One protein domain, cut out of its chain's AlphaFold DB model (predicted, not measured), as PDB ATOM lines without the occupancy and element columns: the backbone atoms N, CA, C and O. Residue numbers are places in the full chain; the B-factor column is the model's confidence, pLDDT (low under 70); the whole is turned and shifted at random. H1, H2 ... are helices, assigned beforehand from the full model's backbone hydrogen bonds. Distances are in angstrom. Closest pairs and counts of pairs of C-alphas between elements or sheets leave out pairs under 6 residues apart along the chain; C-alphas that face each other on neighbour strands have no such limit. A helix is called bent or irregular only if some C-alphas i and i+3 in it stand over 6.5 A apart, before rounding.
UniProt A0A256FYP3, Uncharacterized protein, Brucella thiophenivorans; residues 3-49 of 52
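Overview. This is residues 3 to 49 of the 52 residues of an uncharacterized protein of Brucella thiophenivorans (UniProt A0A256FYP3). The model is a drawn-out chain with a small, loose group of three short helices, H1, H2 and H3, at one end and a lone helix, H4, at the other. An outstretched link, residues 27 to 38, runs between the two ends and makes much of the length; in the group, the chain folds round in an open hook that brings H3 back near H1, and no helix touches another. The printed part has 47 residues with four named helices, in the order H1, H2, H3, H4, and no named strand; the class is all helix, with 27 of the 47 printed residues in helices. It is extended, with a radius of gyration of the C-alphas of 17.1 A, and the C-alphas span 49 by 19 by 16 A along their three main axes.

Along the chain. The printed part begins at Ala 3, with its C-alpha at (18.218, -39.001, -25.170). H1 is residues 5 to 8, Phe 5 to Leu 8, and is 5.9 A from first to last C-alpha; it begins at C-alpha 5, at (20.290, -33.435, -23.328). H2 is residues 12 to 17, Ser 12 to Ala 17, and measures 8.8 A. H3 follows as residues 20 to 26, Pro 20 to Val 26, 9.9 A long, and ends at C-alpha 26, at (27.467, -42.531, -22.349). Residues 27 to 38 have no named element. H4, the longest helix by residues, has 10 residues, Arg 39 to Thr 48, and measures 14.4 A; it runs from C-alpha 39 at (12.408, -44.826, -0.069) to C-alpha 48 at (16.089, -48.716, 13.267). Phe 49 is the last printed residue. None of the helices is bent or irregular.

Arrangement. H1 and H2 are close but not clearly touching: their closest C-alphas, those of Phe 5 and Ser 12, are 7.7 A apart, and the helix centres are 12.2 A apart. H1 and H3 are also close but not clearly touching, with the C-alphas of Leu 8 and Val 26, the closest pair, 8.0 A apart. Their centres are 13.9 A apart. H2 and H3 are only just apart, with 8.2 A between their closest C-alphas. H4 is apart from H1, from H2 and from H3. In the backbone, every O i to N i+4 pair inside H2, H3 and H4 is within hydrogen-bond range. H1, with 4 residues, is too short for such a pair, and its one O i to N i+3 pair is not within range.

Size, cuts and confidence. The two C-alphas farthest apart, those of Ala 17 and Thr 48, are 48.9 A apart, and the first and last printed C-alphas, of Ala 3 and Phe 49, are 39.7 A apart. The printed part runs from residue 3 to 49 without a cut, in a full chain of 52 residues. The link from H1 to H2, 3 residues, and the link from H2 to H3, 2 residues, are tight; the link from H3 to H4, 12 residues, is long. Three stretches stand free: residues 16 to 22, of which 20 to 22 belong to H3; residues 28 to 36; and residues 38 to 44, of which 39 to 44 belong to H4. The mean pLDDT of the printed part is 76.1, and it is under 70 at residues 3 to 10 and 29 to 35. H1 has a mean pLDDT of 56, H2 and H3 have 80 each, and H4 has 91.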
ATOM      1  N   ALA A   3      17.249 -38.100 -25.799       54.06
ATOM      2  CA  ALA A   3      18.218 -39.001 -25.170       54.06
ATOM      3  C   ALA A   3      19.534 -38.319 -24.730       54.06
ATOM      4  O   ALA A   3      20.093 -38.707 -23.716       54.06
ATOM      5  N   GLY A   4      20.010 -37.287 -25.444       53.44
ATOM      6  CA  GLY A   4      21.306 -36.652 -25.144       53.44
ATOM      7  C   GLY A   4      21.255 -35.564 -24.065       53.44
ATOM      8  O   GLY A   4      22.073 -35.542 -23.153       53.44
ATOM      9  N   PHE A   5      20.273 -34.662 -24.136       53.00
ATOM     10  CA  PHE A   5      20.290 -33.435 -23.328       53.00
ATOM     11  C   PHE A   5      19.639 -33.566 -21.946       53.00
ATOM     12  O   PHE A   5      20.024 -32.857 -21.021       53.00
ATOM     13  N   GLY A   6      18.670 -34.473 -21.787       55.75
ATOM     14  CA  GLY A   6      17.946 -34.637 -20.521       55.75
ATOM     15  C   GLY A   6      18.640 -35.560 -19.519       55.75
ATOM     16  O   GLY A   6      18.566 -35.318 -18.320       55.75
ATOM     17  N   LEU A   7      19.322 -36.604 -20.006       54.97
ATOM     18  CA  LEU A   7      19.905 -37.647 -19.156       54.97
ATOM     19  C   LEU A   7      21.340 -37.321 -18.708       54.97
ATOM     20  O   LEU A   7      21.766 -37.763 -17.648       54.97
ATOM     21  N   LEU A   8      22.072 -36.531 -19.500       61.41
ATOM     22  CA  LEU A   8      23.514 -36.314 -19.322       61.41
ATOM     23  C   LEU A   8      23.877 -34.879 -18.944       61.41
ATOM     24  O   LEU A   8      25.023 -34.615 -18.598       61.41
ATOM     25  N   ARG A   9      22.909 -33.950 -19.014       65.75
ATOM     26  CA  ARG A   9      23.092 -32.507 -18.758       65.75
ATOM     27  C   ARG A   9      24.256 -31.886 -19.550       65.75
ATOM     28  O   ARG A   9      24.826 -30.889 -19.122       65.75
ATOM     29  N   LEU A  10      24.607 -32.471 -20.694       68.31
ATOM     30  CA  LEU A  10      25.682 -31.977 -21.549       68.31
ATOM     31  C   LEU A  10      25.231 -30.729 -22.302       68.31
ATOM     32  O   LEU A  10      24.092 -30.658 -22.776       68.31
ATOM     33  N   SER A  11      26.137 -29.765 -22.460       74.00
ATOM     34  CA  SER A  11      25.905 -28.654 -23.378       74.00
ATOM     35  C   SER A  11      25.877 -29.171 -24.824       74.00
ATOM     36  O   SER A  11      26.489 -30.189 -25.157       74.00
ATOM     37  N   SER A  12      25.179 -28.469 -25.719       73.00
ATOM     38  CA  SER A  12      25.128 -28.826 -27.146       73.00
ATOM     39  C   SER A  12      26.511 -28.894 -27.788       73.00
ATOM     40  O   SER A  12      26.736 -29.732 -28.654       73.00
ATOM     41  N   LYS A  13      27.444 -28.052 -27.337       80.12
ATOM     42  CA  LYS A  13      28.823 -28.035 -27.826       80.12
ATOM     43  C   LYS A  13      29.570 -29.313 -27.442       80.12
ATOM     44  O   LYS A  13      30.194 -29.923 -28.301       80.12
ATOM     45  N   ASP A  14      29.456 -29.733 -26.186       79.56
ATOM     46  CA  ASP A  14      30.166 -30.914 -25.681       79.56
ATOM     47  C   ASP A  14      29.610 -32.203 -26.291       79.56
ATOM     48  O   ASP A  14      30.354 -33.136 -26.580       79.56
ATOM     49  N   PHE A  15      28.303 -32.234 -26.566       79.31
ATOM     50  CA  PHE A  15      27.671 -33.351 -27.260       79.31
ATOM     51  C   PHE A  15      28.224 -33.548 -28.680       79.31
ATOM     52  O   PHE A  15      28.509 -34.677 -29.071       79.31
ATOM     53  N   TRP A  16      28.395 -32.465 -29.445       81.62
ATOM     54  CA  TRP A  16      28.910 -32.536 -30.819       81.62
ATOM     55  C   TRP A  16      30.431 -32.682 -30.908       81.62
ATOM     56  O   TRP A  16      30.932 -33.119 -31.941       81.62
ATOM     57  N   ALA A  17      31.164 -32.332 -29.850       87.19
ATOM     58  CA  ALA A  17      32.608 -32.537 -29.772       87.19
ATOM     59  C   ALA A  17      32.996 -33.981 -29.397       87.19
ATOM     60  O   ALA A  17      34.151 -34.363 -29.578       87.19
ATOM     61  N   MET A  18      32.053 -34.774 -28.878       84.44
ATOM     62  CA  MET A  18      32.308 -36.147 -28.450       84.44
ATOM     63  C   MET A  18      32.591 -37.086 -29.621       84.44
ATOM     64  O   MET A  18      31.953 -37.044 -30.675       84.44
ATOM     65  N   THR A  19      33.504 -38.018 -29.394       86.88
ATOM     66  CA  THR A  19      33.783 -39.099 -30.333       86.88
ATOM     67  C   THR A  19      32.688 -40.176 -30.279       86.88
ATOM     68  O   THR A  19      32.052 -40.380 -29.239       86.88
ATOM     69  N   PRO A  20      32.490 -40.962 -31.357       81.19
ATOM     70  CA  PRO A  20      31.523 -42.063 -31.355       81.19
ATOM     71  C   PRO A  20      31.733 -43.086 -30.222       81.19
ATOM     72  O   PRO A  20      30.769 -43.674 -29.734       81.19
ATOM     73  N   ARG A  21      32.982 -43.284 -29.769       81.56
ATOM     74  CA  ARG A  21      33.312 -44.179 -28.645       81.56
ATOM     75  C   ARG A  21      32.817 -43.631 -27.308       81.56
ATOM     76  O   ARG A  21      32.299 -44.398 -26.499       81.56
ATOM     77  N   GLU A  22      32.952 -42.329 -27.086       82.44
ATOM     78  CA  GLU A  22      32.465 -41.663 -25.874       82.44
ATOM     79  C   GLU A  22      30.936 -41.643 -25.843       82.44
ATOM     80  O   GLU A  22      30.335 -41.993 -24.829       82.44
ATOM     81  N   LEU A  23      30.300 -41.372 -26.986       80.56
ATOM     82  CA  LEU A  23      28.846 -41.417 -27.121       80.56
ATOM     83  C   LEU A  23      28.291 -42.825 -26.830       80.56
ATOM     84  O   LEU A  23      27.280 -42.960 -26.140       80.56
ATOM     85  N   ALA A  24      28.977 -43.883 -27.274       80.12
ATOM     86  CA  ALA A  24      28.610 -45.265 -26.957       80.12
ATOM     87  C   ALA A  24      28.756 -45.609 -25.462       80.12
ATOM     88  O   ALA A  24      27.930 -46.345 -24.924       80.12
ATOM     89  N   ALA A  25      29.775 -45.079 -24.775       80.50
ATOM     90  CA  ALA A  25      29.957 -45.278 -23.334       80.50
ATOM     91  C   ALA A  25      28.857 -44.584 -22.516       80.50
ATOM     92  O   ALA A  25      28.356 -45.132 -21.539       80.50
ATOM     93  N   VAL A  26      28.464 -43.400 -22.967       76.88
ATOM     94  CA  VAL A  26      27.467 -42.531 -22.349       76.88
ATOM     95  C   VAL A  26      26.031 -43.039 -22.543       76.88
ATOM     96  O   VAL A  26      25.214 -42.963 -21.628       76.88
ATOM     97  N   LEU A  27      25.718 -43.587 -23.721       74.38
ATOM     98  CA  LEU A  27      24.420 -44.206 -24.010       74.38
ATOM     99  C   LEU A  27      24.313 -45.650 -23.516       74.38
ATOM    100  O   LEU A  27      23.239 -46.249 -23.621       74.38
ATOM    101  N   ARG A  28      25.408 -46.231 -23.014       72.81
ATOM    102  CA  ARG A  28      25.393 -47.594 -22.498       72.81
ATOM    103  C   ARG A  28      24.351 -47.663 -21.381       72.81
ATOM    104  O   ARG A  28      24.474 -46.913 -20.412       72.81
ATOM    105  N   PRO A  29      23.352 -48.560 -21.471       62.97
ATOM    106  CA  PRO A  29      22.434 -48.778 -20.370       62.97
ATOM    107  C   PRO A  29      23.273 -49.144 -19.152       62.97
ATOM    108  O   PRO A  29      23.926 -50.194 -19.128       62.97
ATOM    109  N   THR A  30      23.295 -48.273 -18.149       63.84
ATOM    110  CA  THR A  30      23.832 -48.611 -16.839       63.84
ATOM    111  C   THR A  30      22.840 -49.577 -16.211       63.84
ATOM    112  O   THR A  30      22.045 -49.206 -15.354       63.84
ATOM    113  N   SER A  31      22.873 -50.838 -16.647       57.56
ATOM    114  CA  SER A  31      22.343 -51.971 -15.893       57.56
ATOM    115  C   SER A  31      23.268 -52.209 -14.703       57.56
ATOM    116  O   SER A  31      23.870 -53.266 -14.539       57.56
ATOM    117  N   HIS A  32      23.432 -51.183 -13.882       58.78
ATOM    118  CA  HIS A  32      23.667 -51.415 -12.489       58.78
ATOM    119  C   HIS A  32      22.260 -51.433 -11.924       58.78
ATOM    120  O   HIS A  32      21.599 -50.395 -11.853       58.78
ATOM    121  N   SER A  33      21.782 -52.618 -11.546       59.59
ATOM    122  CA  SER A  33      20.887 -52.723 -10.406       59.59
ATOM    123  C   SER A  33      21.651 -52.099  -9.242       59.59
ATOM    124  O   SER A  33      22.317 -52.783  -8.467       59.59
ATOM    125  N   MET A  34      21.693 -50.768  -9.210       61.75
ATOM    126  CA  MET A  34      22.177 -50.046  -8.066       61.75
ATOM    127  C   MET A  34      21.302 -50.597  -6.948       61.75
ATOM    128  O   MET A  34      20.075 -50.517  -7.048       61.75
ATOM    129  N   ASN A  35      21.916 -51.248  -5.958       67.94
ATOM    130  CA  ASN A  35      21.268 -51.663  -4.716       67.94
ATOM    131  C   ASN A  35      20.853 -50.394  -3.952       67.94
ATOM    132  O   ASN A  35      21.316 -50.130  -2.848       67.94
ATOM    133  N   VAL A  36      20.045 -49.545  -4.587       75.25
ATOM    134  CA  VAL A  36      19.494 -48.340  -4.001       75.25
ATOM    135  C   VAL A  36      18.331 -48.828  -3.164       75.25
ATOM    136  O   VAL A  36      17.387 -49.408  -3.717       75.25
ATOM    137  N   PRO A  37      18.376 -48.633  -1.841       76.38
ATOM    138  CA  PRO A  37      17.223 -48.921  -1.020       76.38
ATOM    139  C   PRO A  37      16.043 -48.102  -1.544       76.38
ATOM    140  O   PRO A  37      16.167 -46.917  -1.866       76.38
ATOM    141  N   SER A  38      14.877 -48.739  -1.627       84.00
ATOM    142  CA  SER A  38      13.645 -47.996  -1.869       84.00
ATOM    143  C   SER A  38      13.486 -46.909  -0.798       84.00
ATOM    144  O   SER A  38      14.008 -47.041   0.314       84.00
ATOM    145  N   ARG A  39      12.716 -45.850  -1.085       86.31
ATOM    146  CA  ARG A  39      12.408 -44.826  -0.069       86.31
ATOM    147  C   ARG A  39      11.843 -45.443   1.218       86.31
ATOM    148  O   ARG A  39      12.171 -44.984   2.305       86.31
ATOM    149  N   ALA A  40      11.046 -46.505   1.096       90.56
ATOM    150  CA  ALA A  40      10.512 -47.234   2.241       90.56
ATOM    151  C   ALA A  40      11.619 -47.935   3.049       90.56
ATOM    152  O   ALA A  40      11.660 -47.812   4.271       90.56
ATOM    153  N   THR A  41      12.549 -48.612   2.370       88.44
ATOM    154  CA  THR A  41      13.701 -49.281   2.997       88.44
ATOM    155  C   THR A  41      14.605 -48.281   3.716       88.44
ATOM    156  O   THR A  41      15.033 -48.537   4.836       88.44
ATOM    157  N   PHE A  42      14.854 -47.119   3.110       90.50
ATOM    158  CA  PHE A  42      15.642 -46.054   3.727       90.50
ATOM    159  C   PHE A  42      14.987 -45.520   5.010       90.50
ATOM    160  O   PHE A  42      15.641 -45.441   6.046       90.50
ATOM    161  N   ASN A  43      13.679 -45.244   4.975       92.81
ATOM    162  CA  ASN A  43      12.946 -44.785   6.158       92.81
ATOM    163  C   ASN A  43      12.963 -45.823   7.291       92.81
ATOM    164  O   ASN A  43      13.115 -45.456   8.453       92.81
ATOM    165  N   ALA A  44      12.839 -47.114   6.967       93.62
ATOM    166  CA  ALA A  44      12.932 -48.186   7.957       93.62
ATOM    167  C   ALA A  44      14.316 -48.232   8.627       93.62
ATOM    168  O   ALA A  44      14.403 -48.394   9.843       93.62
ATOM    169  N   LEU A  45      15.391 -48.030   7.859       92.25
ATOM    170  CA  LEU A  45      16.750 -47.961   8.402       92.25
ATOM    171  C   LEU A  45      16.929 -46.768   9.348       92.25
ATOM    172  O   LEU A  45      17.457 -46.957  10.438       92.25
ATOM    173  N   MET A  46      16.422 -45.583   8.994       92.69
ATOM    174  CA  MET A  46      16.487 -44.400   9.870       92.69
ATOM    175  C   MET A  46      15.745 -44.597  11.200       92.69
ATOM    176  O   MET A  46      16.183 -44.099  12.230       92.69
ATOM    177  N   GLN A  47      14.623 -45.324  11.189       93.06
ATOM    178  CA  GLN A  47      13.893 -45.670  12.416       93.06
ATOM    179  C   GLN A  47      14.635 -46.716  13.259       93.06
ATOM    180  O   GLN A  47      14.540 -46.708  14.483       93.06
ATOM    181  N   THR A  48      15.363 -47.623  12.604       93.56
ATOM    182  CA  THR A  48      16.089 -48.716  13.267       93.56
ATOM    183  C   THR A  48      17.387 -48.228  13.914       93.56
ATOM    184  O   THR A  48      17.757 -48.716  14.980       93.56
ATOM    185  N   PHE A  49      18.061 -47.253  13.298       91.75
ATOM    186  CA  PHE A  49      19.349 -46.720  13.748       91.75
ATOM    187  C   PHE A  49      19.279 -45.194  13.948       91.75
ATOM    188  O   PHE A  49      19.738 -44.445  13.090       91.75
TER     189      PHE A  49